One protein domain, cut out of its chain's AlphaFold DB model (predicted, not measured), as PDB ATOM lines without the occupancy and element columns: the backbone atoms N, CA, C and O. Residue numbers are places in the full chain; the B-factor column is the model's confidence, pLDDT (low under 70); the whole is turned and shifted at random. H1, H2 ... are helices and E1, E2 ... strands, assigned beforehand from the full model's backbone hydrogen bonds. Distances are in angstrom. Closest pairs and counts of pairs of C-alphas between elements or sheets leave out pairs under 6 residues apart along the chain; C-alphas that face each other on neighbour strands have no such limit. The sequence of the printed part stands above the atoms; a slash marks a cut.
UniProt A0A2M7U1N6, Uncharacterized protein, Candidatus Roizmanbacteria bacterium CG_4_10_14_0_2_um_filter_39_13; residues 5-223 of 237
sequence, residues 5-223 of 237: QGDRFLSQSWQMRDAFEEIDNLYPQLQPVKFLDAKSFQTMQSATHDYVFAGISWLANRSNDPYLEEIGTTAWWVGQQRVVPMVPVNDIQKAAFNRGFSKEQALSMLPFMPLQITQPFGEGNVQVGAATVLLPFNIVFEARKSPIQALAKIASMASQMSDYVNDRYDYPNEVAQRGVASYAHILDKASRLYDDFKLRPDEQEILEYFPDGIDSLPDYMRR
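AT A GLANCE: This is residues 5 to 223 of the 237 residues of an uncharacterized protein of Candidatus Roizmanbacteria bacterium CG_4_10_14_0_2_um_filter_39_13 (UniProt A0A2M7U1N6). A helical body is built round H8, with H3 crossing it on one side and H9 folding back along the other side. A small twisted sheet of three strands has one face packed on H3 and H8 and H5 over its other face, while the hairpin of E2 and E3 reaches outward to its tip at Gly 124. The printed part has 219 residues, with twelve named helices and three named strands in the order H1 H2 H3 H4 E1 H5 H6 E2 E3 H7 H8 H9 H10 H11 H12. The sheet, E1 E3 E2, is mixed, and the class is mostly helix. The whole is compact, with a radius of gyration of the C-alphas of 16.9 A and spans of 55 by 48 by 35 A.

HOW THE PARTS SIT: H1, residues 5 to 9, touches residues 50 to 61 of H3, residues 38 to 62, closest at the C-alphas of Gly 6 and Ser 57, 4.8 A. H2, residues 21 to 26, forms a hairpin with H3 and only just touches it, with 3 pairs of C-alphas within 8 A, closest Ile 23 and Tyr 51. H4, residues 66 to 80, touches H3 and H8, residues 147 to 165, closest at C-alphas 60 and 69, 4.0 A, and 75 and 158, 5.1 A. E1, residues 86 to 89, is parallel to E3, residues 128 to 136, with N 87 and O 133 2.8 A apart. H5, residues 92 to 98, forms a hairpin with H6, residues 103 to 108. E2, residues 115 to 121, forms an antiparallel hairpin with E3, with N 117 and O 132 2.8 A apart. H3 and H8 are on the same face of the sheet, and H5 is on the opposite face. H7, residues 138 to 145, touches H3 and H8. H3 and H8 touch, about perpendicular at 81 degrees, closest at C-alphas 55 and 151, 5.6 A. H9, residues 172 to 193, touches H8 at a shallow tilt of 32 degrees, opposite ways, closest at C-alphas 156 and 179, 4.1 A. H9 touches H10, residues 201 to 209, and H11, residues 213 to 216, and only just touches H12, residues 219 to 222, with 3 pairs of C-alphas within 8 A. Every O i to N i+4 pair is within hydrogen-bond range in H2 to H10; H1 has 0 of 1, with 1 of 2 O i to N i+3 pairs, and H11 and H12 are too short for an i+4 pair.

IN THESE COORDINATES: H1 begins at C-alpha 5 (9.410, -40.382, -0.576), and H12 ends at C-alpha 222 (4.356, -13.839, 2.755). H3 spans 35.1 A, H9 32.1 A, H8 26.9 A and E3 25.9 A.

THE WHOLE: The farthest C-alphas, of Gly 124 and Asp 195, are 57.0 A apart. The printed part has no cut; the links H1 to H2 and H2 to H3 are long. pLDDT is under 70 at residues 32 to 36, 119 to 129 and 223.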
ATOM      1  N   GLN A   5       8.114 -39.812  -0.973       89.25
ATOM      2  CA  GLN A   5       9.410 -40.382  -0.576       89.25
ATOM      3  C   GLN A   5       9.862 -39.930   0.824       89.25
ATOM      4  O   GLN A   5      10.715 -40.586   1.425       89.25
ATOM      5  N   GLY A   6       9.312 -38.824   1.330       86.88
ATOM      6  CA  GLY A   6       9.572 -38.297   2.665       86.88
ATOM      7  C   GLY A   6       8.933 -39.126   3.775       86.88
ATOM      8  O   GLY A   6       9.456 -39.150   4.885       86.88
ATOM      9  N   ASP A   7       7.876 -39.892   3.480       90.44
ATOM     10  CA  ASP A   7       7.168 -40.688   4.492       90.44
ATOM     11  C   ASP A   7       8.043 -41.785   5.115       90.44
ATOM     12  O   ASP A   7       7.780 -42.209   6.234       90.44
ATOM     13  N   ARG A   8       9.144 -42.190   4.460       91.38
ATOM     14  CA  ARG A   8      10.128 -43.120   5.046       91.38
ATOM     15  C   ARG A   8      10.817 -42.576   6.304       91.38
ATOM     16  O   ARG A   8      11.448 -43.348   7.015       91.38
ATOM     17  N   PHE A   9      10.783 -41.257   6.510       89.50
ATOM     18  CA  PHE A   9      11.390 -40.586   7.658       89.50
ATOM     19  C   PHE A   9      10.390 -40.310   8.787       89.50
ATOM     20  O   PHE A   9      10.779 -39.753   9.811       89.50
ATOM     21  N   LEU A  10       9.108 -40.625   8.590       91.94
ATOM     22  CA  LEU A  10       8.026 -40.170   9.454       91.94
ATOM     23  C   LEU A  10       7.319 -41.342  10.122       91.94
ATOM     24  O   LEU A  10       7.059 -42.369   9.496       91.94
ATOM     25  N   SER A  11       6.907 -41.134  11.371       89.19
ATOM     26  CA  SER A  11       5.905 -41.996  11.985       89.19
ATOM     27  C   SER A  11       4.517 -41.723  11.378       89.19
ATOM     28  O   SER A  11       4.303 -40.804  10.577       89.19
ATOM     29  N   GLN A  12       3.529 -42.535  11.759       88.94
ATOM     30  CA  GLN A  12       2.128 -42.302  11.382       88.94
ATOM     31  C   GLN A  12       1.508 -41.102  12.124       88.94
ATOM     32  O   GLN A  12       0.391 -40.689  11.804       88.94
ATOM     33  N   SER A  13       2.204 -40.552  13.124       91.44
ATOM     34  CA  SER A  13       1.724 -39.420  13.909       91.44
ATOM     35  C   SER A  13       1.747 -38.116  13.111       91.44
ATOM     36  O   SER A  13       2.610 -37.873  12.268       91.44
ATOM     37  N   TRP A  14       0.787 -37.247  13.423       92.62
ATOM     38  CA  TRP A  14       0.695 -35.879  12.907       92.62
ATOM     39  C   TRP A  14       1.173 -34.849  13.937       92.62
ATOM     40  O   TRP A  14       1.116 -33.646  13.697       92.62
ATOM     41  N   GLN A  15       1.623 -35.296  15.114       95.81
ATOM     42  CA  GLN A  15       2.073 -34.398  16.170       95.81
ATOM     43  C   GLN A  15       3.473 -33.858  15.863       95.81
ATOM     44  O   GLN A  15       4.340 -34.580  15.374       95.81
ATOM     45  N   MET A  16       3.725 -32.594  16.211       96.50
ATOM     46  CA  MET A  16       5.049 -31.976  16.055       96.50
ATOM     47  C   MET A  16       6.114 -32.650  16.925       96.50
ATOM     48  O   MET A  16       7.286 -32.679  16.563       96.50
ATOM     49  N   ARG A  17       5.714 -33.186  18.085       95.44
ATOM     50  CA  ARG A  17       6.619 -33.869  19.025       95.44
ATOM     51  C   ARG A  17       7.190 -35.165  18.463       95.44
ATOM     52  O   ARG A  17       8.305 -35.527  18.818       95.44
ATOM     53  N   ASP A  18       6.463 -35.777  17.539       95.25
ATOM     54  CA  ASP A  18       6.795 -37.083  16.978       95.25
ATOM     55  C   ASP A  18       7.521 -36.946  15.627       95.25
ATOM     56  O   ASP A  18       7.862 -37.942  14.996       95.25
ATOM     57  N   ALA A  19       7.803 -35.710  15.181       95.69
ATOM     58  CA  ALA A  19       8.384 -35.413  13.866       95.69
ATOM     59  C   ALA A  19       9.734 -36.101  13.597       95.69
ATOM     60  O   ALA A  19      10.120 -36.257  12.440       95.69
ATOM     61  N   PHE A  20      10.443 -36.516  14.650       96.75
ATOM     62  CA  PHE A  20      11.750 -37.168  14.563       96.75
ATOM     63  C   PHE A  20      11.775 -38.567  15.187       96.75
ATOM     64  O   PHE A  20      12.847 -39.157  15.261       96.75
ATOM     65  N   GLU A  21      10.634 -39.100  15.636       93.81
ATOM     66  CA  GLU A  21      10.563 -40.365  16.382       93.81
ATOM     67  C   GLU A  21      11.172 -41.534  15.593       93.81
ATOM     68  O   GLU A  21      12.026 -42.259  16.103       93.81
ATOM     69  N   GLU A  22      10.797 -41.669  14.317       93.50
ATOM     70  CA  GLU A  22      11.296 -42.741  13.447       93.50
ATOM     71  C   GLU A  22      12.820 -42.666  13.278       93.50
ATOM     72  O   GLU A  22      13.522 -43.671  13.358       93.50
ATOM     73  N   ILE A  23      13.361 -41.456  13.119       93.62
ATOM     74  CA  ILE A  23      14.804 -41.257  12.948       93.62
ATOM     75  C   ILE A  23      15.560 -41.386  14.263       93.62
ATOM     76  O   ILE A  23      16.701 -41.851  14.267       93.62
ATOM     77  N   ASP A  24      14.946 -41.061  15.396       91.12
ATOM     78  CA  ASP A  24      15.571 -41.316  16.685       91.12
ATOM     79  C   ASP A  24      15.796 -42.815  16.923       91.12
ATOM     80  O   ASP A  24      16.892 -43.220  17.329       91.12
ATOM     81  N   ASN A  25      14.827 -43.641  16.518       89.50
ATOM     82  CA  ASN A  25      14.917 -45.100  16.574       89.50
ATOM     83  C   ASN A  25      16.013 -45.690  15.667       89.50
ATOM     84  O   ASN A  25      16.546 -46.758  15.975       89.50
ATOM     85  N   LEU A  26      16.396 -45.006  14.582       89.69
ATOM     86  CA  LEU A  26      17.509 -45.425  13.715       89.69
ATOM     87  C   LEU A  26      18.889 -45.116  14.309       89.69
ATOM     88  O   LEU A  26      19.890 -45.728  13.920       89.69
ATOM     89  N   TYR A  27      18.962 -44.178  15.255       89.31
ATOM     90  CA  TYR A  27      20.218 -43.649  15.779       89.31
ATOM     91  C   TYR A  27      20.363 -43.706  17.315       89.31
ATOM     92  O   TYR A  27      20.960 -42.791  17.897       89.31
ATOM     93  N   PRO A  28      19.914 -44.758  18.025       82.75
ATOM     94  CA  PRO A  28      19.846 -44.771  19.494       82.75
ATOM     95  C   PRO A  28      21.204 -44.542  20.185       82.75
ATOM     96  O   PRO A  28      21.278 -44.041  21.305       82.75
ATOM     97  N   GLN A  29      22.301 -44.866  19.503       81.62
ATOM     98  CA  GLN A  29      23.672 -44.777  20.001       81.62
ATOM     99  C   GLN A  29      24.294 -43.373  19.966       81.62
ATOM    100  O   GLN A  29      25.400 -43.200  20.481       81.62
ATOM    101  N   LEU A  30      23.661 -42.375  19.335       82.81
ATOM    102  CA  LEU A  30      24.274 -41.048  19.209       82.81
ATOM    103  C   LEU A  30      24.347 -40.329  20.561       82.81
ATOM    104  O   LEU A  30      23.354 -40.214  21.275       82.81
ATOM    105  N   GLN A  31      25.531 -39.812  20.890       71.81
ATOM    106  CA  GLN A  31      25.815 -39.082  22.128       71.81
ATOM    107  C   GLN A  31      26.343 -37.673  21.814       71.81
ATOM    108  O   GLN A  31      27.063 -37.522  20.823       71.81
ATOM    109  N   PRO A  32      26.030 -36.652  22.643       67.62
ATOM    110  CA  PRO A  32      26.520 -35.286  22.462       67.62
ATOM    111  C   PRO A  32      28.040 -35.257  22.366       67.62
ATOM    112  O   PRO A  32      28.743 -35.786  23.231       67.62
ATOM    113  N   VAL A  33      28.563 -34.652  21.304       63.31
ATOM    114  CA  VAL A  33      29.962 -34.877  20.966       63.31
ATOM    115  C   VAL A  33      30.875 -33.818  21.566       63.31
ATOM    116  O   VAL A  33      30.707 -32.630  21.308       63.31
ATOM    117  N   LYS A  34      31.907 -34.253  22.298       56.94
ATOM    118  CA  LYS A  34      33.076 -33.410  22.602       56.94
ATOM    119  C   LYS A  34      34.243 -33.623  21.629       56.94
ATOM    120  O   LYS A  34      34.936 -32.654  21.349       56.94
ATOM    121  N   PHE A  35      34.414 -34.821  21.053       56.75
ATOM    122  CA  PHE A  35      35.384 -35.118  19.984       56.75
ATOM    123  C   PHE A  35      34.888 -36.285  19.109       56.75
ATOM    124  O   PHE A  35      34.597 -37.354  19.637       56.75
ATOM    125  N   LEU A  36      34.774 -36.084  17.789       65.00
ATOM    126  CA  LEU A  36      34.418 -37.139  16.829       65.00
ATOM    127  C   LEU A  36      35.694 -37.737  16.239       65.00
ATOM    128  O   LEU A  36      36.488 -37.012  15.641       65.00
ATOM    129  N   ASP A  37      35.870 -39.054  16.350       76.81
ATOM    130  CA  ASP A  37      36.743 -39.766  15.415       76.81
ATOM    131  C   ASP A  37      36.116 -39.782  14.005       76.81
ATOM    132  O   ASP A  37      34.961 -39.393  13.810       76.81
ATOM    133  N   ALA A  38      36.868 -40.222  12.992       75.06
ATOM    134  CA  ALA A  38      36.408 -40.177  11.601       75.06
ATOM    135  C   ALA A  38      35.107 -40.972  11.362       75.06
ATOM    136  O   ALA A  38      34.242 -40.535  10.600       75.06
ATOM    137  N   LYS A  39      34.941 -42.120  12.032       78.50
ATOM    138  CA  LYS A  39      33.756 -42.980  11.892       78.50
ATOM    139  C   LYS A  39      32.529 -42.346  12.551       78.50
ATOM    140  O   LYS A  39      31.438 -42.333  11.978       78.50
ATOM    141  N   SER A  40      32.714 -41.792  13.741       81.19
ATOM    142  CA  SER A  40      31.684 -41.068  14.478       81.19
ATOM    143  C   SER A  40      31.276 -39.813  13.713       81.19
ATOM    144  O   SER A  40      30.095 -39.489  13.655       81.19
ATOM    145  N   PHE A  41      32.232 -39.142  13.062       84.38
ATOM    146  CA  PHE A  41      31.966 -37.980  12.221       84.38
ATOM    147  C   PHE A  41      31.049 -38.321  11.048       84.38
ATOM    148  O   PHE A  41      30.012 -37.685  10.894       84.38
ATOM    149  N   GLN A  42      31.370 -39.362  10.276       86.25
ATOM    150  CA  GLN A  42      30.512 -39.815   9.173       86.25
ATOM    151  C   GLN A  42      29.114 -40.212   9.657       86.25
ATOM    152  O   GLN A  42      28.118 -39.844   9.040       86.25
ATOM    153  N   THR A  43      29.029 -40.900  10.800       88.31
ATOM    154  CA  THR A  43      27.740 -41.271  11.402       88.31
ATOM    155  C   THR A  43      26.919 -40.029  11.762       88.31
ATOM    156  O   THR A  43      25.733 -39.971  11.450       88.31
ATOM    157  N   MET A  44      27.549 -39.007  12.353       90.12
ATOM    158  CA  MET A  44      26.894 -37.732  12.661       90.12
ATOM    159  C   MET A  44      26.472 -36.965  11.410       90.12
ATOM    160  O   MET A  44      25.418 -36.333  11.430       90.12
ATOM    161  N   GLN A  45      27.245 -37.021  10.323       91.12
ATOM    162  CA  GLN A  45      26.844 -36.415   9.052       91.12
ATOM    163  C   GLN A  45      25.566 -37.061   8.514       91.12
ATOM    164  O   GLN A  45      24.610 -36.336   8.238       91.12
ATOM    165  N   SER A  46      25.522 -38.394   8.426       91.69
ATOM    166  CA  SER A  46      24.330 -39.116   7.964       91.69
ATOM    167  C   SER A  46      23.125 -38.838   8.856       91.69
ATOM    168  O   SER A  46      22.079 -38.441   8.355       91.69
ATOM    169  N   ALA A  47      23.296 -38.927  10.177       93.69
ATOM    170  CA  ALA A  47      22.220 -38.634  11.115       93.69
ATOM    171  C   ALA A  47      21.713 -37.194  10.974       93.69
ATOM    172  O   ALA A  47      20.514 -36.965  10.906       93.69
ATOM    173  N   THR A  48      22.606 -36.210  10.860       94.44
ATOM    174  CA  THR A  48      22.204 -34.806  10.688       94.44
ATOM    175  C   THR A  48      21.362 -34.614   9.429       94.44
ATOM    176  O   THR A  48      20.353 -33.913   9.478       94.44
ATOM    177  N   HIS A  49      21.739 -35.255   8.320       94.12
ATOM    178  CA  HIS A  49      20.923 -35.247   7.109       94.12
ATOM    179  C   HIS A  49      19.548 -35.870   7.343       94.12
ATOM    180  O   HIS A  49      18.548 -35.245   6.998       94.12
ATOM    181  N   ASP A  50      19.488 -37.058   7.940       95.44
ATOM    182  CA  ASP A  50      18.233 -37.784   8.132       95.44
ATOM    183  C   ASP A  50      17.274 -37.039   9.066       95.44
ATOM    184  O   ASP A  50      16.090 -36.927   8.760       95.44
ATOM    185  N   TYR A  51      17.782 -36.433  10.143       96.69
ATOM    186  CA  TYR A  51      16.988 -35.571  11.023       96.69
ATOM    187  C   TYR A  51      16.448 -34.344  10.285       96.69
ATOM    188  O   TYR A  51      15.275 -34.003  10.420       96.69
ATOM    189  N   VAL A  52      17.278 -33.681   9.477       96.69
ATOM    190  CA  VAL A  52      16.829 -32.525   8.693       96.69
ATOM    191  C   VAL A  52      15.764 -32.931   7.676       96.69
ATOM    192  O   VAL A  52      14.732 -32.267   7.575       96.69
ATOM    193  N   PHE A  53      15.961 -34.045   6.968       96.25
ATOM    194  CA  PHE A  53      14.975 -34.555   6.019       96.25
ATOM    195  C   PHE A  53      13.693 -35.049   6.696       96.25
ATOM    196  O   PHE A  53      12.630 -34.887   6.103       96.25
ATOM    197  N   ALA A  54      13.747 -35.567   7.924       97.38
ATOM    198  CA  ALA A  54      12.550 -35.876   8.705       97.38
ATOM    199  C   ALA A  54      11.737 -34.616   9.010       97.38
ATOM    200  O   ALA A  54      10.550 -34.568   8.700       97.38
ATOM    201  N   GLY A  55      12.383 -33.550   9.495       97.81
ATOM    202  CA  GLY A  55      11.703 -32.275   9.729       97.81
ATOM    203  C   GLY A  55      11.109 -31.684   8.446       97.81
ATOM    204  O   GLY A  55       9.945 -31.296   8.435       97.81
ATOM    205  N   ILE A  56      11.863 -31.688   7.338       97.38
ATOM    206  CA  ILE A  56      11.369 -31.251   6.018       97.38
ATOM    207  C   ILE A  56      10.155 -32.083   5.581       97.38
ATOM    208  O   ILE A  56       9.159 -31.526   5.123       97.38
ATOM    209  N   SER A  57      10.221 -33.406   5.740       96.88
ATOM    210  CA  SER A  57       9.131 -34.314   5.364       96.88
ATOM    211  C   SER A  57       7.893 -34.075   6.222       96.88
ATOM    212  O   SER A  57       6.780 -34.076   5.702       96.88
ATOM    213  N   TRP A  58       8.066 -33.810   7.521       97.94
ATOM    214  CA  TRP A  58       6.954 -33.486   8.410       97.94
ATOM    215  C   TRP A  58       6.268 -32.191   7.969       97.94
ATOM    216  O   TRP A  58       5.043 -32.154   7.859       97.94
ATOM    217  N   LEU A  59       7.042 -31.150   7.636       97.25
ATOM    218  CA  LEU A  59       6.495 -29.897   7.108       97.25
ATOM    219  C   LEU A  59       5.686 -30.142   5.828       97.25
ATOM    220  O   LEU A  59       4.554 -29.675   5.731       97.25
ATOM    221  N   ALA A  60       6.238 -30.929   4.900       95.69
ATOM    222  CA  ALA A  60       5.631 -31.233   3.606       95.69
ATOM    223  C   ALA A  60       4.368 -32.112   3.690       95.69
ATOM    224  O   ALA A  60       3.476 -31.969   2.855       95.69
ATOM    225  N   ASN A  61       4.300 -33.032   4.661       95.44
ATOM    226  CA  ASN A  61       3.313 -34.119   4.643       95.44
ATOM    227  C   ASN A  61       2.404 -34.201   5.878       95.44
ATOM    228  O   ASN A  61       1.429 -34.953   5.840       95.44
ATOM    229  N   ARG A  62       2.749 -33.546   6.994       94.81
ATOM    230  CA  ARG A  62       2.054 -33.690   8.293       94.81
ATOM    231  C   ARG A  62       1.669 -32.365   8.950       94.81
ATOM    232  O   ARG A  62       0.929 -32.372   9.928       94.81
ATOM    233  N   SER A  63       2.122 -31.229   8.423       93.75
ATOM    234  CA  SER A  63       1.866 -29.925   9.044       93.75
ATOM    235  C   SER A  63       0.397 -29.487   9.005       93.75
ATOM    236  O   SER A  63      -0.020 -28.723   9.888       93.75
ATOM    237  N   ASN A  64      -0.376 -29.979   8.022       90.81
ATOM    238  CA  ASN A  64      -1.751 -29.563   7.719       90.81
ATOM    239  C   ASN A  64      -1.872 -28.029   7.672       90.81
ATOM    240  O   ASN A  64      -2.747 -27.420   8.292       90.81
ATOM    241  N   ASP A  65      -0.885 -27.408   7.038       92.81
ATOM    242  CA  ASP A  65      -0.722 -25.969   6.917       92.81
ATOM    243  C   ASP A  65      -0.172 -25.690   5.514       92.81
ATOM    244  O   ASP A  65       0.970 -26.061   5.233       92.81
ATOM    245  N   PRO A  66      -0.956 -25.061   4.619       91.50
ATOM    246  CA  PRO A  66      -0.563 -24.900   3.221       91.50
ATOM    247  C   PRO A  66       0.789 -24.205   3.029       91.50
ATOM    248  O   PRO A  66       1.529 -24.553   2.110       91.50
ATOM    249  N   TYR A  67       1.124 -23.246   3.896       92.06
ATOM    250  CA  TYR A  67       2.397 -22.537   3.829       92.06
ATOM    251  C   TYR A  67       3.565 -23.454   4.211       92.06
ATOM    252  O   TYR A  67       4.566 -23.522   3.493       92.06
ATOM    253  N   LEU A  68       3.433 -24.198   5.315       94.56
ATOM    254  CA  LEU A  68       4.469 -25.138   5.754       94.56
ATOM    255  C   LEU A  68       4.643 -26.300   4.767       94.56
ATOM    256  O   LEU A  68       5.774 -26.717   4.502       94.56
ATOM    257  N   GLU A  69       3.544 -26.790   4.190       94.19
ATOM    258  CA  GLU A  69       3.567 -27.811   3.142       94.19
ATOM    259  C   GLU A  69       4.340 -27.335   1.910       94.19
ATOM    260  O   GLU A  69       5.157 -28.079   1.364       94.19
ATOM    261  N   GLU A  70       4.123 -26.089   1.485       90.62
ATOM    262  CA  GLU A  70       4.814 -25.496   0.344       90.62
ATOM    263  C   GLU A  70       6.324 -25.383   0.586       90.62
ATOM    264  O   GLU A  70       7.112 -25.907  -0.207       90.62
ATOM    265  N   ILE A  71       6.753 -24.762   1.693       93.00
ATOM    266  CA  ILE A  71       8.192 -24.609   1.974       93.00
ATOM    267  C   ILE A  71       8.869 -25.960   2.236       93.00
ATOM    268  O   ILE A  71      10.008 -26.155   1.812       93.00
ATOM    269  N   GLY A  72       8.176 -26.909   2.877       94.81
ATOM    270  CA  GLY A  72       8.682 -28.261   3.116       94.81
ATOM    271  C   GLY A  72       8.882 -29.024   1.808       94.81
ATOM    272  O   GLY A  72       9.945 -29.595   1.570       94.81
ATOM    273  N   THR A  73       7.896 -28.966   0.910       93.00
ATOM    274  CA  THR A  73       7.978 -29.595  -0.416       93.00
ATOM    275  C   THR A  73       9.121 -29.007  -1.236       93.00
ATOM    276  O   THR A  73       9.913 -29.744  -1.823       93.00
ATOM    277  N   THR A  74       9.258 -27.681  -1.242       90.62
ATOM    278  CA  THR A  74      10.346 -27.006  -1.954       90.62
ATOM    279  C   THR A  74      11.706 -27.389  -1.372       90.62
ATOM    280  O   THR A  74      12.586 -27.823  -2.115       90.62
ATOM    281  N   ALA A  75      11.877 -27.320  -0.049       92.56
ATOM    282  CA  ALA A  75      13.130 -27.686   0.609       92.56
ATOM    283  C   ALA A  75      13.531 -29.147   0.343       92.56
ATOM    284  O   ALA A  75      14.715 -29.427   0.141       92.56
ATOM    285  N   TRP A  76      12.559 -30.064   0.270       93.12
ATOM    286  CA  TRP A  76      12.810 -31.452  -0.113       93.12
ATOM    287  C   TRP A  76      13.445 -31.552  -1.499       93.12
ATOM    288  O   TRP A  76      14.522 -32.138  -1.641       93.12
ATOM    289  N   TRP A  77      12.806 -30.971  -2.518       89.25
ATOM    290  CA  TRP A  77      13.287 -31.064  -3.896       89.25
ATOM    291  C   TRP A  77      14.648 -30.405  -4.067       89.25
ATOM    292  O   TRP A  77      15.551 -31.000  -4.656       89.25
ATOM    293  N   VAL A  78      14.822 -29.225  -3.477       87.44
ATOM    294  CA  VAL A  78      16.083 -28.484  -3.493       87.44
ATOM    295  C   VAL A  78      17.214 -29.284  -2.844       87.44
ATOM    296  O   VAL A  78      18.318 -29.351  -3.393       87.44
ATOM    297  N   GLY A  79      16.934 -29.930  -1.709       87.00
ATOM    298  CA  GLY A  79      17.891 -30.778  -1.007       87.00
ATOM    299  C   GLY A  79      18.245 -32.052  -1.779       87.00
ATOM    300  O   GLY A  79      19.425 -32.376  -1.918       87.00
ATOM    301  N   GLN A  80      17.246 -32.762  -2.316       86.00
ATOM    302  CA  GLN A  80      17.447 -34.006  -3.076       86.00
ATOM    303  C   GLN A  80      18.198 -33.770  -4.391       86.00
ATOM    304  O   GLN A  80      19.120 -34.514  -4.723       86.00
ATOM    305  N   GLN A  81      17.848 -32.708  -5.118       83.25
ATOM    306  CA  GLN A  81      18.493 -32.339  -6.382       83.25
ATOM    307  C   GLN A  81      19.852 -31.653  -6.183       83.25
ATOM    308  O   GLN A  81      20.537 -31.363  -7.159       83.25
ATOM    309  N   ARG A  82      20.258 -31.402  -4.928       82.19
ATOM    310  CA  ARG A  82      21.491 -30.686  -4.560       82.19
ATOM    311  C   ARG A  82      21.595 -29.290  -5.187       82.19
ATOM    312  O   ARG A  82      22.702 -28.797  -5.387       82.19
ATOM    313  N   VAL A  83      20.453 -28.650  -5.455       81.69
ATOM    314  CA  VAL A  83      20.391 -27.261  -5.945       81.69
ATOM    315  C   VAL A  83      20.951 -26.315  -4.884       81.69
ATOM    316  O   VAL A  83      21.739 -25.428  -5.197       81.69
ATOM    317  N   VAL A  84      20.607 -26.561  -3.616       84.56
ATOM    318  CA  VAL A  84      21.254 -25.939  -2.456       84.56
ATOM    319  C   VAL A  84      21.883 -27.057  -1.623       84.56
ATOM    320  O   VAL A  84      21.168 -27.767  -0.911       84.56
ATOM    321  N   PRO A  85      23.208 -27.274  -1.717       87.44
ATOM    322  CA  PRO A  85      23.885 -28.295  -0.935       87.44
ATOM    323  C   PRO A  85      23.708 -28.057   0.564       87.44
ATOM    324  O   PRO A  85      23.953 -26.961   1.066       87.44
ATOM    325  N   MET A  86      23.328 -29.106   1.284       91.62
ATOM    326  CA  MET A  86      23.282 -29.116   2.741       91.62
ATOM    327  C   MET A  86      24.549 -29.789   3.268       91.62
ATOM    328  O   MET A  86      24.841 -30.925   2.903       91.62
ATOM    329  N   VAL A  87      25.322 -29.084   4.090       92.19
ATOM    330  CA  VAL A  87      26.644 -29.515   4.557       92.19
ATOM    331  C   VAL A  87      26.643 -29.588   6.082       92.19
ATOM    332  O   VAL A  87      26.695 -28.548   6.743       92.19
ATOM    333  N   PRO A  88      26.615 -30.795   6.665       92.12
ATOM    334  CA  PRO A  88      26.743 -30.970   8.100       92.12
ATOM    335  C   PRO A  88      28.112 -30.528   8.620       92.12
ATOM    336  O   PRO A  88      29.153 -30.900   8.069       92.12
ATOM    337  N   VAL A  89      28.109 -29.754   9.701       90.50
ATOM    338  CA  VAL A  89      29.301 -29.183  10.327       90.50
ATOM    339  C   VAL A  89      29.237 -29.302  11.846       90.50
ATOM    340  O   VAL A  89      28.178 -29.214  12.462       90.50
ATOM    341  N   ASN A  90      30.406 -29.460  12.467       87.69
ATOM    342  CA  ASN A  90      30.519 -29.459  13.925       87.69
ATOM    343  C   ASN A  90      30.401 -28.046  14.522       87.69
ATOM    344  O   ASN A  90      29.931 -27.881  15.639       87.69
ATOM    345  N   ASP A  91      30.854 -27.036  13.778       88.50
ATOM    346  CA  ASP A  91      30.907 -25.645  14.219       88.50
ATOM    347  C   ASP A  91      30.557 -24.733  13.039       88.50
ATOM    348  O   ASP A  91      31.321 -24.622  12.073       88.50
ATOM    349  N   ILE A  92      29.378 -24.110  13.121       91.19
ATOM    350  CA  ILE A  92      28.851 -23.194  12.104       91.19
ATOM    351  C   ILE A  92      29.729 -21.954  11.971       91.19
ATOM    352  O   ILE A  92      30.014 -21.535  10.854       91.19
ATOM    353  N   GLN A  93      30.205 -21.396  13.084       91.50
ATOM    354  CA  GLN A  93      30.984 -20.161  13.084       91.50
ATOM    355  C   GLN A  93      32.341 -20.404  12.419       91.50
ATOM    356  O   GLN A  93      32.741 -19.679  11.506       91.50
ATOM    357  N   LYS A  94      33.024 -21.494  12.791       91.19
ATOM    358  CA  LYS A  94      34.277 -21.898  12.138       91.19
ATOM    359  C   LYS A  94      34.072 -22.202  10.654       91.19
ATOM    360  O   LYS A  94      34.904 -21.825   9.830       91.19
ATOM    361  N   ALA A  95      32.983 -22.884  10.301       90.00
ATOM    362  CA  ALA A  95      32.673 -23.185   8.910       90.00
ATOM    363  C   ALA A  95      32.374 -21.915   8.096       90.00
ATOM    364  O   ALA A  95      32.870 -21.801   6.978       90.00
ATOM    365  N   ALA A  96      31.652 -20.941   8.657       88.88
ATOM    366  CA  ALA A  96      31.387 -19.659   8.009       88.88
ATOM    367  C   ALA A  96      32.673 -18.838   7.822       88.88
ATOM    368  O   ALA A  96      32.924 -18.327   6.732       88.88
ATOM    369  N   PHE A  97      33.546 -18.789   8.833       89.88
ATOM    370  CA  PHE A  97      34.858 -18.149   8.707       89.88
ATOM    371  C   PHE A  97      35.695 -18.770   7.576       89.88
ATOM    372  O   PHE A  97      36.204 -18.062   6.712       89.88
ATOM    373  N   ASN A  98      35.756 -20.105   7.504       89.06
ATOM    374  CA  ASN A  98      36.447 -20.820   6.421       89.06
ATOM    375  C   ASN A  98      35.821 -20.587   5.035       89.06
ATOM    376  O   ASN A  98      36.453 -20.856   4.016       89.06
ATOM    377  N   ARG A  99      34.575 -20.113   4.997       85.00
ATOM    378  CA  ARG A  99      33.849 -19.732   3.785       85.00
ATOM    379  C   ARG A  99      34.029 -18.249   3.436       85.00
ATOM    380  O   ARG A  99      33.450 -17.811   2.454       85.00
ATOM    381  N   GLY A 100      34.849 -17.496   4.170       84.81
ATOM    382  CA  GLY A 100      35.242 -16.128   3.816       84.81
ATOM    383  C   GLY A 100      34.499 -15.017   4.558       84.81
ATOM    384  O   GLY A 100      34.732 -13.848   4.263       84.81
ATOM    385  N   PHE A 101      33.640 -15.344   5.527       85.19
ATOM    386  CA  PHE A 101      33.093 -14.334   6.437       85.19
ATOM    387  C   PHE A 101      34.195 -13.776   7.344       85.19
ATOM    388  O   PHE A 101      35.116 -14.501   7.735       85.19
ATOM    389  N   SER A 102      34.081 -12.500   7.729       89.19
ATOM    390  CA  SER A 102      34.973 -11.935   8.745       89.19
ATOM    391  C   SER A 102      34.812 -12.691  10.067       89.19
ATOM    392  O   SER A 102      33.779 -13.313  10.331       89.19
ATOM    393  N   LYS A 103      35.829 -12.637  10.930       89.81
ATOM    394  CA  LYS A 103      35.761 -13.281  12.249       89.81
ATOM    395  C   LYS A 103      34.580 -12.747  13.064       89.81
ATOM    396  O   LYS A 103      33.885 -13.518  13.714       89.81
ATOM    397  N   GLU A 104      34.350 -11.441  13.010       92.12
ATOM    398  CA  GLU A 104      33.260 -10.751  13.698       92.12
ATOM    399  C   GLU A 104      31.903 -11.224  13.168       92.12
ATOM    400  O   GLU A 104      31.032 -11.590  13.956       92.12
ATOM    401  N   GLN A 105      31.753 -11.298  11.840       86.38
ATOM    402  CA  GLN A 105      30.540 -11.817  11.206       86.38
ATOM    403  C   GLN A 105      30.288 -13.275  11.603       86.38
ATOM    404  O   GLN A 105      29.192 -13.607  12.047       86.38
ATOM    405  N   ALA A 106      31.305 -14.133  11.518       88.31
ATOM    406  CA  ALA A 106      31.194 -15.541  11.884       88.31
ATOM    407  C   ALA A 106      30.815 -15.739  13.363       88.31
ATOM    408  O   ALA A 106      29.966 -16.571  13.671       88.31
ATOM    409  N   LEU A 107      31.397 -14.958  14.280       89.75
ATOM    410  CA  LEU A 107      31.090 -15.031  15.714       89.75
ATOM    411  C   LEU A 107      29.697 -14.493  16.069       89.75
ATOM    412  O   LEU A 107      29.147 -14.887  17.095       89.75
ATOM    413  N   SER A 108      29.125 -13.617  15.239       86.31
ATOM    414  CA  SER A 108      27.757 -13.116  15.425       86.31
ATOM    415  C   SER A 108      26.671 -14.131  15.040       86.31
ATOM    416  O   SER A 108      25.513 -13.964  15.412       86.31
ATOM    417  N   MET A 109      27.030 -15.194  14.314       85.62
ATOM    418  CA  MET A 109      26.084 -16.218  13.871       85.62
ATOM    419  C   MET A 109      25.676 -17.138  15.023       85.62
ATOM    420  O   MET A 109      26.511 -17.560  15.829       85.62
ATOM    421  N   LEU A 110      24.394 -17.510  15.054       83.88
ATOM    422  CA  LEU A 110      23.854 -18.451  16.033       83.88
ATOM    423  C   LEU A 110      24.390 -19.869  15.755       83.88
ATOM    424  O   LEU A 110      24.049 -20.458  14.728       83.88
ATOM    425  N   PRO A 111      25.185 -20.471  16.660       80.12
ATOM    426  CA  PRO A 111      25.901 -21.723  16.384       80.12
ATOM    427  C   PRO A 111      24.985 -22.953  16.270       80.12
ATOM    428  O   PRO A 111      25.414 -24.010  15.815       80.12
ATOM    429  N   PHE A 112      23.730 -22.826  16.703       80.75
ATOM    430  CA  PHE A 112      22.733 -23.895  16.744       80.75
ATOM    431  C   PHE A 112      21.675 -23.799  15.638       80.75
ATOM    432  O   PHE A 112      20.767 -24.629  15.605       80.75
ATOM    433  N   MET A 113      21.738 -22.778  14.781       84.69
ATOM    434  CA  MET A 113      20.811 -22.608  13.661       84.69
ATOM    435  C   MET A 113      21.446 -23.158  12.382       84.69
ATOM    436  O   MET A 113      22.632 -22.905  12.149       84.69
ATOM    437  N   PRO A 114      20.690 -23.870  11.525       87.56
ATOM    438  CA  PRO A 114      21.076 -24.019  10.131       87.56
ATOM    439  C   PRO A 114      21.371 -22.645   9.524       87.56
ATOM    440  O   PRO A 114      20.586 -21.712   9.691       87.56
ATOM    441  N   LEU A 115      22.507 -22.518   8.842       86.62
ATOM    442  CA  LEU A 115      22.949 -21.254   8.263       86.62
ATOM    443  C   LEU A 115      22.972 -21.359   6.745       86.62
ATOM    444  O   LEU A 115      23.791 -22.091   6.189       86.62
ATOM    445  N   GLN A 116      22.127 -20.584   6.075       84.75
ATOM    446  CA  GLN A 116      22.220 -20.411   4.636       84.75
ATOM    447  C   GLN A 116      23.300 -19.384   4.291       84.75
ATOM    448  O   GLN A 116      23.349 -18.287   4.841       84.75
ATOM    449  N   ILE A 117      24.178 -19.758   3.369       81.69
ATOM    450  CA  ILE A 117      25.256 -18.929   2.848       81.69
ATOM    451  C   ILE A 117      25.051 -18.807   1.345       81.69
ATOM    452  O   ILE A 117      25.044 -19.821   0.651       81.69
ATOM    453  N   THR A 118      24.956 -17.576   0.848       77.06
ATOM    454  CA  THR A 118      24.969 -17.277  -0.587       77.06
ATOM    455  C   THR A 118      26.341 -16.738  -0.964       77.06
ATOM    456  O   THR A 118      26.826 -15.785  -0.353       77.06
ATOM    457  N   GLN A 119      26.985 -17.355  -1.950       68.69
ATOM    458  CA  GLN A 119      28.288 -16.939  -2.462       68.69
ATOM    459  C   GLN A 119      28.248 -16.803  -3.979       68.69
ATOM    460  O   GLN A 119      27.579 -17.599  -4.636       68.69
ATOM    461  N   PRO A 120      28.970 -15.833  -4.558       63.16
ATOM    462  CA  PRO A 120      29.194 -15.830  -5.992       63.16
ATOM    463  C   PRO A 120      30.014 -17.067  -6.387       63.16
ATOM    464  O   PRO A 120      31.012 -17.404  -5.751       63.16
ATOM    465  N   PHE A 121      29.585 -17.737  -7.448       57.31
ATOM    466  CA  PHE A 121      30.221 -18.897  -8.057       57.31
ATOM    467  C   PHE A 121      30.405 -18.647  -9.558       57.31
ATOM    468  O   PHE A 121      29.517 -18.114 -10.216       57.31
ATOM    469  N   GLY A 122      31.555 -19.031 -10.110       49.19
ATOM    470  CA  GLY A 122      31.876 -18.871 -11.533       49.19
ATOM    471  C   GLY A 122      33.241 -18.226 -11.779       49.19
ATOM    472  O   GLY A 122      33.818 -17.597 -10.893       49.19
ATOM    473  N   GLU A 123      33.770 -18.414 -12.989       42.69
ATOM    474  CA  GLU A 123      35.050 -17.853 -13.437       42.69
ATOM    475  C   GLU A 123      34.831 -16.673 -14.401       42.69
ATOM    476  O   GLU A 123      33.973 -16.708 -15.287       42.69
ATOM    477  N   GLY A 124      35.641 -15.619 -14.264       61.84
ATOM    478  CA  GLY A 124      35.612 -14.458 -15.160       61.84
ATOM    479  C   GLY A 124      34.385 -13.556 -14.970       61.84
ATOM    480  O   GLY A 124      34.036 -13.200 -13.848       61.84
ATOM    481  N   ASN A 125      33.750 -13.147 -16.076       52.94
ATOM    482  CA  ASN A 125      32.631 -12.188 -16.084       52.94
ATOM    483  C   ASN A 125      31.256 -12.822 -15.801       52.94
ATOM    484  O   ASN A 125      30.251 -12.113 -15.795       52.94
ATOM    485  N   VAL A 126      31.186 -14.142 -15.606       48.22
ATOM    486  CA  VAL A 126      29.940 -14.847 -15.289       48.22
ATOM    487  C   VAL A 126      30.009 -15.289 -13.836       48.22
ATOM    488  O   VAL A 126      30.558 -16.341 -13.525       48.22
ATOM    489  N   GLN A 127      29.459 -14.468 -12.943       53.88
ATOM    490  CA  GLN A 127      29.181 -14.873 -11.569       53.88
ATOM    491  C   GLN A 127      27.702 -15.232 -11.454       53.88
ATOM    492  O   GLN A 127      26.830 -14.436 -11.795       53.88
ATOM    493  N   VAL A 128      27.424 -16.442 -10.990       58.31
ATOM    494  CA  VAL A 128      26.100 -16.909 -10.578       58.31
ATOM    495  C   VAL A 128      26.100 -17.077  -9.067       58.31
ATOM    496  O   VAL A 128      27.071 -17.562  -8.499       58.31
ATOM    497  N   GLY A 129      25.022 -16.682  -8.393       62.16
ATOM    498  CA  GLY A 129      24.851 -17.023  -6.983       62.16
ATOM    499  C   GLY A 129      24.797 -18.545  -6.818       62.16
ATOM    500  O   GLY A 129      24.114 -19.226  -7.580       62.16
ATOM    501  N   ALA A 130      25.533 -19.072  -5.844       71.44
ATOM    502  CA  ALA A 130      25.389 -20.424  -5.326       71.44
ATOM    503  C   ALA A 130      25.060 -20.338  -3.831       71.44
ATOM    504  O   ALA A 130      25.791 -19.704  -3.066       71.44
ATOM    505  N   ALA A 131      23.978 -20.983  -3.398       82.44
ATOM    506  CA  ALA A 131      23.661 -21.130  -1.984       82.44
ATOM    507  C   ALA A 131      24.124 -22.481  -1.450       82.44
ATOM    508  O   ALA A 131      24.100 -23.496  -2.138       82.44
ATOM    509  N   THR A 132      24.533 -22.501  -0.190       88.06
ATOM    510  CA  THR A 132      24.813 -23.704   0.598       88.06
ATOM    511  C   THR A 132      24.200 -23.508   1.974       88.06
ATOM    512  O   THR A 132      24.284 -22.418   2.531       88.06
ATOM    513  N   VAL A 133      23.626 -24.557   2.553       91.12
ATOM    514  CA  VAL A 133      23.175 -24.541   3.946       91.12
ATOM    515  C   VAL A 133      24.166 -25.322   4.795       91.12
ATOM    516  O   VAL A 133      24.426 -26.495   4.540       91.12
ATOM    517  N   LEU A 134      24.720 -24.688   5.822       92.94
ATOM    518  CA  LEU A 134      25.505 -25.362   6.844       92.94
ATOM    519  C   LEU A 134      24.567 -25.893   7.932       92.94
ATOM    520  O   LEU A 134      23.779 -25.135   8.495       92.94
ATOM    521  N   LEU A 135      24.659 -27.186   8.240       93.81
ATOM    522  CA  LEU A 135      23.810 -27.854   9.227       93.81
ATOM    523  C   LEU A 135      24.616 -28.167  10.494       93.81
ATOM    524  O   LEU A 135      25.519 -29.003  10.432       93.81
ATOM    525  N   PRO A 136      24.332 -27.546  11.650       92.38
ATOM    526  CA  PRO A 136      25.045 -27.885  12.873       92.38
ATOM    527  C   PRO A 136      24.680 -29.303  13.317       92.38
ATOM    528  O   PRO A 136      23.501 -29.618  13.466       92.38
ATOM    529  N   PHE A 137      25.675 -30.132  13.645       91.00
ATOM    530  CA  PHE A 137      25.447 -31.461  14.238       91.00
ATOM    531  C   PHE A 137      24.556 -31.429  15.485       91.00
ATOM    532  O   PHE A 137      23.876 -32.406  15.793       91.00
ATOM    533  N   ASN A 138      24.531 -30.298  16.196       89.25
ATOM    534  CA  ASN A 138      23.707 -30.122  17.385       89.25
ATOM    535  C   ASN A 138      22.197 -30.257  17.119       89.25
ATOM    536  O   ASN A 138      21.457 -30.561  18.053       89.25
ATOM    537  N   ILE A 139      21.740 -30.091  15.870       91.12
ATOM    538  CA  ILE A 139      20.320 -30.233  15.521       91.12
ATOM    539  C   ILE A 139      19.775 -31.631  15.841       91.12
ATOM    540  O   ILE A 139      18.619 -31.756  16.225       91.12
ATOM    541  N   VAL A 140      20.625 -32.664  15.779       92.81
ATOM    542  CA  VAL A 140      20.274 -34.042  16.153       92.81
ATOM    543  C   VAL A 140      19.884 -34.121  17.630       92.81
ATOM    544  O   VAL A 140      18.838 -34.654  17.986       92.81
ATOM    545  N   PHE A 141      20.711 -33.560  18.516       90.75
ATOM    546  CA  PHE A 141      20.456 -33.603  19.959       90.75
ATOM    547  C   PHE A 141      19.301 -32.695  20.362       90.75
ATOM    548  O   PHE A 141      18.563 -32.999  21.299       90.75
ATOM    549  N   GLU A 142      19.134 -31.587  19.649       91.12
ATOM    550  CA  GLU A 142      18.002 -30.705  19.858       91.12
ATOM    551  C   GLU A 142      16.688 -31.351  19.433       91.12
ATOM    552  O   GLU A 142      15.737 -31.294  20.200       91.12
ATOM    553  N   ALA A 143      16.643 -32.039  18.294       94.50
ATOM    554  CA  ALA A 143      15.453 -32.760  17.855       94.50
ATOM    555  C   ALA A 143      14.999 -33.825  18.864       94.50
ATOM    556  O   ALA A 143      13.803 -34.004  19.064       94.50
ATOM    557  N   ARG A 144      15.940 -34.461  19.572       92.81
ATOM    558  CA  ARG A 144      15.638 -35.409  20.660       92.81
ATOM    559  C   ARG A 144      15.100 -34.738  21.916       92.81
ATOM    560  O   ARG A 144      14.184 -35.236  22.558       92.81
ATOM    561  N   LYS A 145      15.720 -33.628  22.319       92.50
ATOM    562  CA  LYS A 145      15.405 -32.954  23.588       92.50
ATOM    563  C   LYS A 145      14.199 -32.019  23.472       92.50
ATOM    564  O   LYS A 145      13.491 -31.782  24.448       92.50
ATOM    565  N   SER A 146      14.029 -31.415  22.308       94.31
ATOM    566  CA  SER A 146      13.152 -30.280  22.036       94.31
ATOM    567  C   SER A 146      12.686 -30.345  20.571       94.31
ATOM    568  O   SER A 146      13.053 -29.485  19.765       94.31
ATOM    569  N   PRO A 147      11.896 -31.374  20.201       96.12
ATOM    570  CA  PRO A 147      11.516 -31.647  18.811       96.12
ATOM    571  C   PRO A 147      10.805 -30.463  18.153       96.12
ATOM    572  O   PRO A 147      11.115 -30.108  17.022       96.12
ATOM    573  N   ILE A 148       9.915 -29.776  18.872       97.69
ATOM    574  CA  ILE A 148       9.195 -28.610  18.340       97.69
ATOM    575  C   ILE A 148      10.168 -27.478  17.970       97.69
ATOM    576  O   ILE A 148      10.057 -26.906  16.888       97.69
ATOM    577  N   GLN A 149      11.154 -27.181  18.821       96.19
ATOM    578  CA  GLN A 149      12.171 -26.166  18.531       96.19
ATOM    579  C   GLN A 149      13.044 -26.557  17.337       96.19
ATOM    580  O   GLN A 149      13.266 -25.732  16.453       96.19
ATOM    581  N   ALA A 150      13.499 -27.811  17.261       96.75
ATOM    582  CA  ALA A 150      14.257 -28.293  16.107       96.75
ATOM    583  C   ALA A 150      13.445 -28.194  14.806       96.75
ATOM    584  O   ALA A 150      13.955 -27.722  13.789       96.75
ATOM    585  N   LEU A 151      12.164 -28.568  14.851       97.81
ATOM    586  CA  LEU A 151      11.244 -28.442  13.725       97.81
ATOM    587  C   LEU A 151      11.055 -26.977  13.306       97.81
ATOM    588  O   LEU A 151      11.104 -26.677  12.116       97.81
ATOM    589  N   ALA A 152      10.932 -26.052  14.263       97.62
ATOM    590  CA  ALA A 152      10.863 -24.616  13.990       97.62
ATOM    591  C   ALA A 152      12.125 -24.109  13.268       97.62
ATOM    592  O   ALA A 152      12.035 -23.338  12.309       97.62
ATOM    593  N   LYS A 153      13.319 -24.571  13.667       96.94
ATOM    594  CA  LYS A 153      14.583 -24.223  12.986       96.94
ATOM    595  C   LYS A 153      14.633 -24.758  11.560       96.94
ATOM    596  O   LYS A 153      15.102 -24.062  10.660       96.94
ATOM    597  N   ILE A 154      14.128 -25.970  11.345       97.56
ATOM    598  CA  ILE A 154      14.025 -26.561  10.009       97.56
ATOM    599  C   ILE A 154      13.010 -25.793   9.155       97.56
ATOM    600  O   ILE A 154      13.289 -25.564   7.985       97.56
ATOM    601  N   ALA A 155      11.898 -25.313   9.721       97.38
ATOM    602  CA  ALA A 155      10.950 -24.453   9.007       97.38
ATOM    603  C   ALA A 155      11.596 -23.127   8.572       97.38
ATOM    604  O   ALA A 155      11.455 -22.722   7.419       97.38
ATOM    605  N   SER A 156      12.378 -22.500   9.456       96.00
ATOM    606  CA  SER A 156      13.177 -21.309   9.128       96.00
ATOM    607  C   SER A 156      14.108 -21.543   7.939       96.00
ATOM    608  O   SER A 156      14.137 -20.763   6.987       96.00
ATOM    609  N   MET A 157      14.851 -22.650   7.979       95.25
ATOM    610  CA  MET A 157      15.766 -23.055   6.916       95.25
ATOM    611  C   MET A 157      15.017 -23.353   5.610       95.25
ATOM    612  O   MET A 157      15.418 -22.878   4.551       95.25
ATOM    613  N   ALA A 158      13.915 -24.105   5.677       94.62
ATOM    614  CA  ALA A 158      13.101 -24.465   4.521       94.62
ATOM    615  C   ALA A 158      12.535 -23.224   3.816       94.62
ATOM    616  O   ALA A 158      12.547 -23.157   2.587       94.62
ATOM    617  N   SER A 159      12.118 -22.208   4.578       93.62
ATOM    618  CA  SER A 159      11.681 -20.930   4.013       93.62
ATOM    619  C   SER A 159      12.802 -20.220   3.252       93.62
ATOM    620  O   SER A 159      12.575 -19.747   2.141       93.62
ATOM    621  N   GLN A 160      14.020 -20.174   3.798       90.44
ATOM    622  CA  GLN A 160      15.152 -19.521   3.126       90.44
ATOM    623  C   GLN A 160      15.621 -20.297   1.880       90.44
ATOM    624  O   GLN A 160      15.993 -19.696   0.867       90.44
ATOM    625  N   MET A 161      15.546 -21.634   1.911       89.62
ATOM    626  CA  MET A 161      15.792 -22.472   0.733       89.62
ATOM    627  C   MET A 161      14.744 -22.218  -0.355       89.62
ATOM    628  O   MET A 161      15.097 -22.131  -1.531       89.62
ATOM    629  N   SER A 162      13.476 -22.065   0.038       88.06
ATOM    630  CA  SER A 162      12.388 -21.701  -0.873       88.06
ATOM    631  C   SER A 162      12.619 -20.328  -1.504       88.06
ATOM    632  O   SER A 162      12.490 -20.176  -2.715       88.06
ATOM    633  N   ASP A 163      13.041 -19.333  -0.725       85.94
ATOM    634  CA  ASP A 163      13.375 -18.011  -1.263       85.94
ATOM    635  C   ASP A 163      14.501 -18.054  -2.296       85.94
ATOM    636  O   ASP A 163      14.437 -17.366  -3.314       85.94
ATOM    637  N   TYR A 164      15.521 -18.875  -2.052       81.25
ATOM    638  CA  TYR A 164      16.660 -18.974  -2.953       81.25
ATOM    639  C   TYR A 164      16.267 -19.466  -4.346       81.25
ATOM    640  O   TYR A 164      16.666 -18.871  -5.342       81.25
ATOM    641  N   VAL A 165      15.462 -20.527  -4.424       80.12
ATOM    642  CA  VAL A 165      15.036 -21.083  -5.720       80.12
ATOM    643  C   VAL A 165      13.957 -20.267  -6.418       80.12
ATOM    644  O   VAL A 165      13.688 -20.504  -7.590       80.12
ATOM    645  N   ASN A 166      13.387 -19.292  -5.714       76.75
ATOM    646  CA  ASN A 166      12.442 -18.320  -6.249       76.75
ATOM    647  C   ASN A 166      13.110 -16.967  -6.563       76.75
ATOM    648  O   ASN A 166      12.419 -15.952  -6.632       76.75
ATOM    649  N   ASP A 167      14.442 -16.941  -6.701       76.06
ATOM    650  CA  ASP A 167      15.242 -15.753  -7.032       76.06
ATOM    651  C   ASP A 167      15.039 -14.564  -6.069       76.06
ATOM    652  O   ASP A 167      15.144 -13.397  -6.441       76.06
ATOM    653  N   ARG A 168      14.755 -14.839  -4.789       75.38
ATOM    654  CA  ARG A 168      14.571 -13.802  -3.752       75.38
ATOM    655  C   ARG A 168      15.834 -13.502  -2.955       75.38
ATOM    656  O   ARG A 168      15.783 -12.740  -1.994       75.38
ATOM    657  N   TYR A 169      16.966 -14.082  -3.345       73.75
ATOM    658  CA  TYR A 169      18.247 -13.901  -2.660       73.75
ATOM    659  C   TYR A 169      18.799 -12.469  -2.757       73.75
ATOM    660  O   TYR A 169      19.633 -12.098  -1.934       73.75
ATOM    661  N   ASP A 170      18.302 -11.659  -3.696       70.56
ATOM    662  CA  ASP A 170      18.633 -10.232  -3.818       70.56
ATOM    663  C   ASP A 170      18.054  -9.371  -2.676       70.56
ATOM    664  O   ASP A 170      18.452  -8.220  -2.498       70.56
ATOM    665  N   TYR A 171      17.153  -9.941  -1.870       78.50
ATOM    666  CA  TYR A 171      16.453  -9.293  -0.758       78.50
ATOM    667  C   TYR A 171      16.816  -9.971   0.579       78.50
ATOM    668  O   TYR A 171      15.976 -10.627   1.204       78.50
ATOM    669  N   PRO A 172      18.087  -9.900   1.028       76.31
ATOM    670  CA  PRO A 172      18.593 -10.719   2.132       76.31
ATOM    671  C   PRO A 172      17.909 -10.433   3.475       76.31
ATOM    672  O   PRO A 172      17.776 -11.337   4.302       76.31
ATOM    673  N   ASN A 173      17.440  -9.202   3.694       81.94
ATOM    674  CA  ASN A 173      16.717  -8.840   4.914       81.94
ATOM    675  C   ASN A 173      15.333  -9.495   4.944       81.94
ATOM    676  O   ASN A 173      14.920 -10.027   5.970       81.94
ATOM    677  N   GLU A 174      14.637  -9.497   3.812       87.56
ATOM    678  CA  GLU A 174      13.324 -10.107   3.645       87.56
ATOM    679  C   GLU A 174      13.401 -11.632   3.761       87.56
ATOM    680  O   GLU A 174      12.530 -12.243   4.377       87.56
ATOM    681  N   VAL A 175      14.463 -12.244   3.221       86.56
ATOM    682  CA  VAL A 175      14.751 -13.679   3.386       86.56
ATOM    683  C   VAL A 175      14.962 -14.026   4.862       86.56
ATOM    684  O   VAL A 175      14.362 -14.976   5.370       86.56
ATOM    685  N   ALA A 176      15.763 -13.231   5.578       87.69
ATOM    686  CA  ALA A 176      15.985 -13.430   7.006       87.69
ATOM    687  C   ALA A 176      14.689 -13.251   7.819       87.69
ATOM    688  O   ALA A 176      14.376 -14.091   8.661       87.69
ATOM    689  N   GLN A 177      13.904 -12.203   7.538       91.25
ATOM    690  CA  GLN A 177      12.627 -11.952   8.215       91.25
ATOM    691  C   GLN A 177      11.622 -13.079   7.989       91.25
ATOM    692  O   GLN A 177      11.027 -13.549   8.956       91.25
ATOM    693  N   ARG A 178      11.472 -13.566   6.749       92.12
ATOM    694  CA  ARG A 178      10.646 -14.746   6.469       92.12
ATOM    695  C   ARG A 178      11.122 -15.957   7.251       92.12
ATOM    696  O   ARG A 178      10.305 -16.578   7.913       92.12
ATOM    697  N   GLY A 179      12.423 -16.245   7.244       93.38
ATOM    698  CA  GLY A 179      12.981 -17.354   8.015       93.38
ATOM    699  C   GLY A 179      12.640 -17.273   9.510       93.38
ATOM    700  O   GLY A 179      12.294 -18.292  10.111       93.38
ATOM    701  N   VAL A 180      12.711 -16.090  10.126       94.56
ATOM    702  CA  VAL A 180      12.332 -15.907  11.541       94.56
ATOM    703  C   VAL A 180      10.816 -16.021  11.731       94.56
ATOM    704  O   VAL A 180      10.365 -16.647  12.688       94.56
ATOM    705  N   ALA A 181      10.017 -15.506  10.799       96.12
ATOM    706  CA  ALA A 181       8.565 -15.623  10.850       96.12
ATOM    707  C   ALA A 181       8.085 -17.083  10.688       96.12
ATOM    708  O   ALA A 181       7.161 -17.499  11.383       96.12
ATOM    709  N   SER A 182       8.743 -17.912   9.864       96.69
ATOM    710  CA  SER A 182       8.459 -19.358   9.770       96.69
ATOM    711  C   SER A 182       8.818 -20.106  11.052       96.69
ATOM    712  O   SER A 182       8.124 -21.046  11.439       96.69
ATOM    713  N   TYR A 183       9.907 -19.696  11.713       97.31
ATOM    714  CA  TYR A 183      10.286 -20.217  13.024       97.31
ATOM    715  C   TYR A 183       9.194 -19.908  14.056       97.31
ATOM    716  O   TYR A 183       8.678 -20.820  14.701       97.31
ATOM    717  N   ALA A 184       8.781 -18.639  14.136       97.62
ATOM    718  CA  ALA A 184       7.679 -18.179  14.978       97.62
ATOM    719  C   ALA A 184       6.370 -18.933  14.693       97.62
ATOM    720  O   ALA A 184       5.692 -19.343  15.628       97.62
ATOM    721  N   HIS A 185       6.058 -19.204  13.421       97.62
ATOM    722  CA  HIS A 185       4.837 -19.904  13.002       97.62
ATOM    723  C   HIS A 185       4.677 -21.284  13.651       97.62
ATOM    724  O   HIS A 185       3.598 -21.637  14.130       97.62
ATOM    725  N   ILE A 186       5.763 -22.064  13.724       98.12
ATOM    726  CA  ILE A 186       5.755 -23.364  14.411       98.12
ATOM    727  C   ILE A 186       5.583 -23.180  15.921       98.12
ATOM    728  O   ILE A 186       4.800 -23.906  16.536       98.12
ATOM    729  N   LEU A 187       6.290 -22.219  16.520       97.50
ATOM    730  CA  LEU A 187       6.244 -21.975  17.963       97.50
ATOM    731  C   LEU A 187       4.868 -21.495  18.442       97.50
ATOM    732  O   LEU A 187       4.376 -21.989  19.455       97.50
ATOM    733  N   ASP A 188       4.236 -20.581  17.708       96.50
ATOM    734  CA  ASP A 188       2.882 -20.087  17.978       96.50
ATOM    735  C   ASP A 188       1.831 -21.198  17.810       96.50
ATOM    736  O   ASP A 188       0.938 -21.393  18.637       96.50
ATOM    737  N   LYS A 189       1.942 -22.016  16.758       96.06
ATOM    738  CA  LYS A 189       1.063 -23.184  16.607       96.06
ATOM    739  C   LYS A 189       1.253 -24.179  17.759       96.06
ATOM    740  O   LYS A 189       0.268 -24.681  18.293       96.06
ATOM    741  N   ALA A 190       2.487 -24.427  18.191       96.88
ATOM    742  CA  ALA A 190       2.772 -25.320  19.308       96.88
ATOM    743  C   ALA A 190       2.273 -24.791  20.663       96.88
ATOM    744  O   ALA A 190       1.733 -25.574  21.443       96.88
ATOM    745  N   SER A 191       2.415 -23.491  20.940       95.88
ATOM    746  CA  SER A 191       1.976 -22.874  22.204       95.88
ATOM    747  C   SER A 191       0.462 -22.965  22.416       95.88
ATOM    748  O   SER A 191       0.006 -23.044  23.554       95.88
ATOM    749  N   ARG A 192      -0.308 -23.008  21.322       93.94
ATOM    750  CA  ARG A 192      -1.767 -23.184  21.334       93.94
ATOM    751  C   ARG A 192      -2.208 -24.646  21.407       93.94
ATOM    752  O   ARG A 192      -3.306 -24.917  21.881       93.94
ATOM    753  N   LEU A 193      -1.394 -25.573  20.898       95.19
ATOM    754  CA  LEU A 193      -1.738 -26.999  20.819       95.19
ATOM    755  C   LEU A 193      -1.270 -27.817  22.028       95.19
ATOM    756  O   LEU A 193      -1.850 -28.865  22.305       95.19
ATOM    757  N   TYR A 194      -0.215 -27.381  22.717       96.06
ATOM    758  CA  TYR A 194       0.435 -28.156  23.769       96.06
ATOM    759  C   TYR A 194       0.583 -27.333  25.058       96.06
ATOM    760  O   TYR A 194       1.505 -26.531  25.181       96.06
ATOM    761  N   ASP A 195      -0.272 -27.574  26.055       93.19
ATOM    762  CA  ASP A 195      -0.315 -26.796  27.313       93.19
ATOM    763  C   ASP A 195       1.009 -26.798  28.114       93.19
ATOM    764  O   ASP A 195       1.364 -25.851  28.836       93.19
ATOM    765  N   ASP A 196       1.763 -27.889  28.003       93.06
ATOM    766  CA  ASP A 196       3.057 -28.101  28.649       93.06
ATOM    767  C   ASP A 196       4.239 -27.559  27.829       93.06
ATOM    768  O   ASP A 196       5.362 -27.517  28.334       93.06
ATOM    769  N   PHE A 197       4.013 -27.086  26.598       95.25
ATOM    770  CA  PHE A 197       5.048 -26.427  25.810       95.25
ATOM    771  C   PHE A 197       5.392 -25.062  26.416       95.25
ATOM    772  O   PHE A 197       4.523 -24.222  26.654       95.25
ATOM    773  N   LYS A 198       6.681 -24.842  26.690       93.12
ATOM    774  CA  LYS A 198       7.194 -23.586  27.245       93.12
ATOM    775  C   LYS A 198       8.174 -22.957  26.272       93.12
ATOM    776  O   LYS A 198       9.188 -23.560  25.931       93.12
ATOM    777  N   LEU A 199       7.858 -21.729  25.880       93.94
ATOM    778  CA  LEU A 199       8.746 -20.870  25.111       93.94
ATOM    779  C   LEU A 199       9.925 -20.440  25.982       93.94
ATOM    780  O   LEU A 199       9.749 -20.085  27.154       93.94
ATOM    781  N   ARG A 200      11.118 -20.447  25.396       93.88
ATOM    782  CA  ARG A 200      12.304 -19.816  25.980       93.88
ATOM    783  C   ARG A 200      12.157 -18.283  25.929       93.88
ATOM    784  O   ARG A 200      11.390 -17.789  25.107       93.88
ATOM    785  N   PRO A 201      12.869 -17.511  26.769       94.00
ATOM    786  CA  PRO A 201      12.759 -16.049  26.752       94.00
ATOM    787  C   PRO A 201      13.037 -15.426  25.374       94.00
ATOM    788  O   PRO A 201      12.276 -14.581  24.923       94.00
ATOM    789  N   ASP A 202      14.051 -15.921  24.658       91.94
ATOM    790  CA  ASP A 202      14.366 -15.498  23.286       91.94
ATOM    791  C   ASP A 202      13.236 -15.820  22.293       91.94
ATOM    792  O   ASP A 202      12.984 -15.072  21.354       91.94
ATOM    793  N   GLU A 203      12.519 -16.922  22.506       95.12
ATOM    794  CA  GLU A 203      11.375 -17.318  21.678       95.12
ATOM    795  C   GLU A 203      10.131 -16.469  21.960       95.12
ATOM    796  O   GLU A 203       9.357 -16.203  21.043       95.12
ATOM    797  N   GLN A 204       9.947 -16.030  23.209       95.75
ATOM    798  CA  GLN A 204       8.884 -15.093  23.578       95.75
ATOM    799  C   GLN A 204       9.098 -13.749  22.884       95.75
ATOM    800  O   GLN A 204       8.178 -13.263  22.239       95.75
ATOM    801  N   GLU A 205      10.323 -13.214  22.925       94.88
ATOM    802  CA  GLU A 205      10.676 -11.981  22.212       94.88
ATOM    803  C   GLU A 205      10.399 -12.111  20.707       94.88
ATOM    804  O   GLU A 205       9.785 -11.231  20.111       94.88
ATOM    805  N   ILE A 206      10.777 -13.231  20.080       95.38
ATOM    806  CA  ILE A 206      10.483 -13.470  18.656       95.38
ATOM    807  C   ILE A 206       8.971 -13.443  18.380       95.38
ATOM    808  O   ILE A 206       8.552 -12.859  17.381       95.38
ATOM    809  N   LEU A 207       8.153 -14.038  19.250       96.19
ATOM    810  CA  LEU A 207       6.696 -14.028  19.105       96.19
ATOM    811  C   LEU A 207       6.062 -12.660  19.389       96.19
ATOM    812  O   LEU A 207       4.982 -12.391  18.879       96.19
ATOM    813  N   GLU A 208       6.720 -11.761  20.120       95.94
ATOM    814  CA  GLU A 208       6.270 -10.366  20.222       95.94
ATOM    815  C   GLU A 208       6.423  -9.623  18.884       95.94
ATOM    816  O   GLU A 208       5.575  -8.801  18.532       95.94
ATOM    817  N   TYR A 209       7.474  -9.932  18.113       94.25
ATOM    818  CA  TYR A 209       7.683  -9.363  16.776       94.25
ATOM    819  C   TYR A 209       6.857 -10.058  15.683       94.25
ATOM    820  O   TYR A 209       6.471  -9.409  14.711       94.25
ATOM    821  N   PHE A 210       6.587 -11.359  15.832       96.44
ATOM    822  CA  PHE A 210       5.840 -12.179  14.873       96.44
ATOM    823  C   PHE A 210       4.691 -12.946  15.558       96.44
ATOM    824  O   PHE A 210       4.726 -14.181  15.599       96.44
ATOM    825  N   PRO A 211       3.677 -12.244  16.102       94.81
ATOM    826  CA  PRO A 211       2.626 -12.852  16.924       94.81
ATOM    827  C   PRO A 211       1.755 -13.861  16.173       94.81
ATOM    828  O   PRO A 211       1.279 -14.814  16.779       94.81
ATOM    829  N   ASP A 212       1.603 -13.691  14.859       93.25
ATOM    830  CA  ASP A 212       0.849 -14.589  13.979       93.25
ATOM    831  C   ASP A 212       1.791 -15.384  13.049       93.25
ATOM    832  O   ASP A 212       1.425 -15.781  11.941       93.25
ATOM    833  N   GLY A 213       3.059 -15.561  13.446       94.00
ATOM    834  CA  GLY A 213       4.057 -16.257  12.636       94.00
ATOM    835  C   GLY A 213       4.271 -15.581  11.280       94.00
ATOM    836  O   GLY A 213       4.508 -14.369  11.219       94.00
ATOM    837  N   ILE A 214       4.157 -16.350  10.189       93.25
ATOM    838  CA  ILE A 214       4.331 -15.831   8.822       93.25
ATOM    839  C   ILE A 214       3.292 -14.762   8.463       93.25
ATOM    840  O   ILE A 214       3.588 -13.858   7.682       93.25
ATOM    841  N   ASP A 215       2.102 -14.818   9.064       93.62
ATOM    842  CA  ASP A 215       1.018 -13.876   8.787       93.62
ATOM    843  C   ASP A 215       1.235 -12.490   9.399       93.62
ATOM    844  O   ASP A 215       0.566 -11.535   9.005       93.62
ATOM    845  N   SER A 216       2.243 -12.350  10.262       94.38
ATOM    846  CA  SER A 216       2.701 -11.050  10.770       94.38
ATOM    847  C   SER A 216       3.405 -10.211   9.694       94.38
ATOM    848  O   SER A 216       3.602  -9.008   9.869       94.38
ATOM    849  N   LEU A 217       3.826 -10.830   8.582       92.56
ATOM    850  CA  LEU A 217       4.509 -10.144   7.487       92.56
ATOM    851  C   LEU A 217       3.525  -9.530   6.473       92.56
ATOM    852  O   LEU A 217       2.437 -10.064   6.243       92.56
ATOM    853  N   PRO A 218       3.919  -8.455   5.764       88.56
ATOM    854  CA  PRO A 218       3.138  -7.929   4.646       88.56
ATOM    855  C   PRO A 218       2.904  -8.970   3.541       88.56
ATOM    856  O   PRO A 218       3.783  -9.774   3.245       88.56
ATOM    857  N   ASP A 219       1.767  -8.900   2.838       83.44
ATOM    858  CA  ASP A 219       1.386  -9.836   1.760       83.44
ATOM    859  C   ASP A 219       2.485 -10.141   0.739       83.44
ATOM    860  O   ASP A 219       2.708 -11.303   0.393       83.44
ATOM    861  N   TYR A 220       3.188  -9.106   0.272       80.38
ATOM    862  CA  TYR A 220       4.257  -9.257  -0.718       80.38
ATOM    863  C   TYR A 220       5.457 -10.045  -0.176       80.38
ATOM    864  O   TYR A 220       6.200 -10.639  -0.955       80.38
ATOM    865  N   MET A 221       5.638 -10.067   1.147       80.69
ATOM    866  CA  MET A 221       6.661 -10.861   1.811       80.69
ATOM    867  C   MET A 221       6.190 -12.278   2.132       80.69
ATOM    868  O   MET A 221       7.053 -13.135   2.236       80.69
ATOM    869  N   ARG A 222       4.884 -12.542   2.283       76.12
ATOM    870  CA  ARG A 222       4.356 -13.839   2.755       76.12
ATOM    871  C   ARG A 222       4.443 -14.962   1.734       76.12
ATOM    872  O   ARG A 222       4.879 -16.063   2.050       76.12
ATOM    873  N   ARG A 223       3.977 -14.709   0.511       64.56
ATOM    874  CA  ARG A 223       3.769 -15.779  -0.474       64.56
ATOM    875  C   ARG A 223       5.089 -16.157  -1.119       64.56
ATOM    876  O   ARG A 223       5.686 -15.261  -1.720       64.56
TER     877      ARG A 223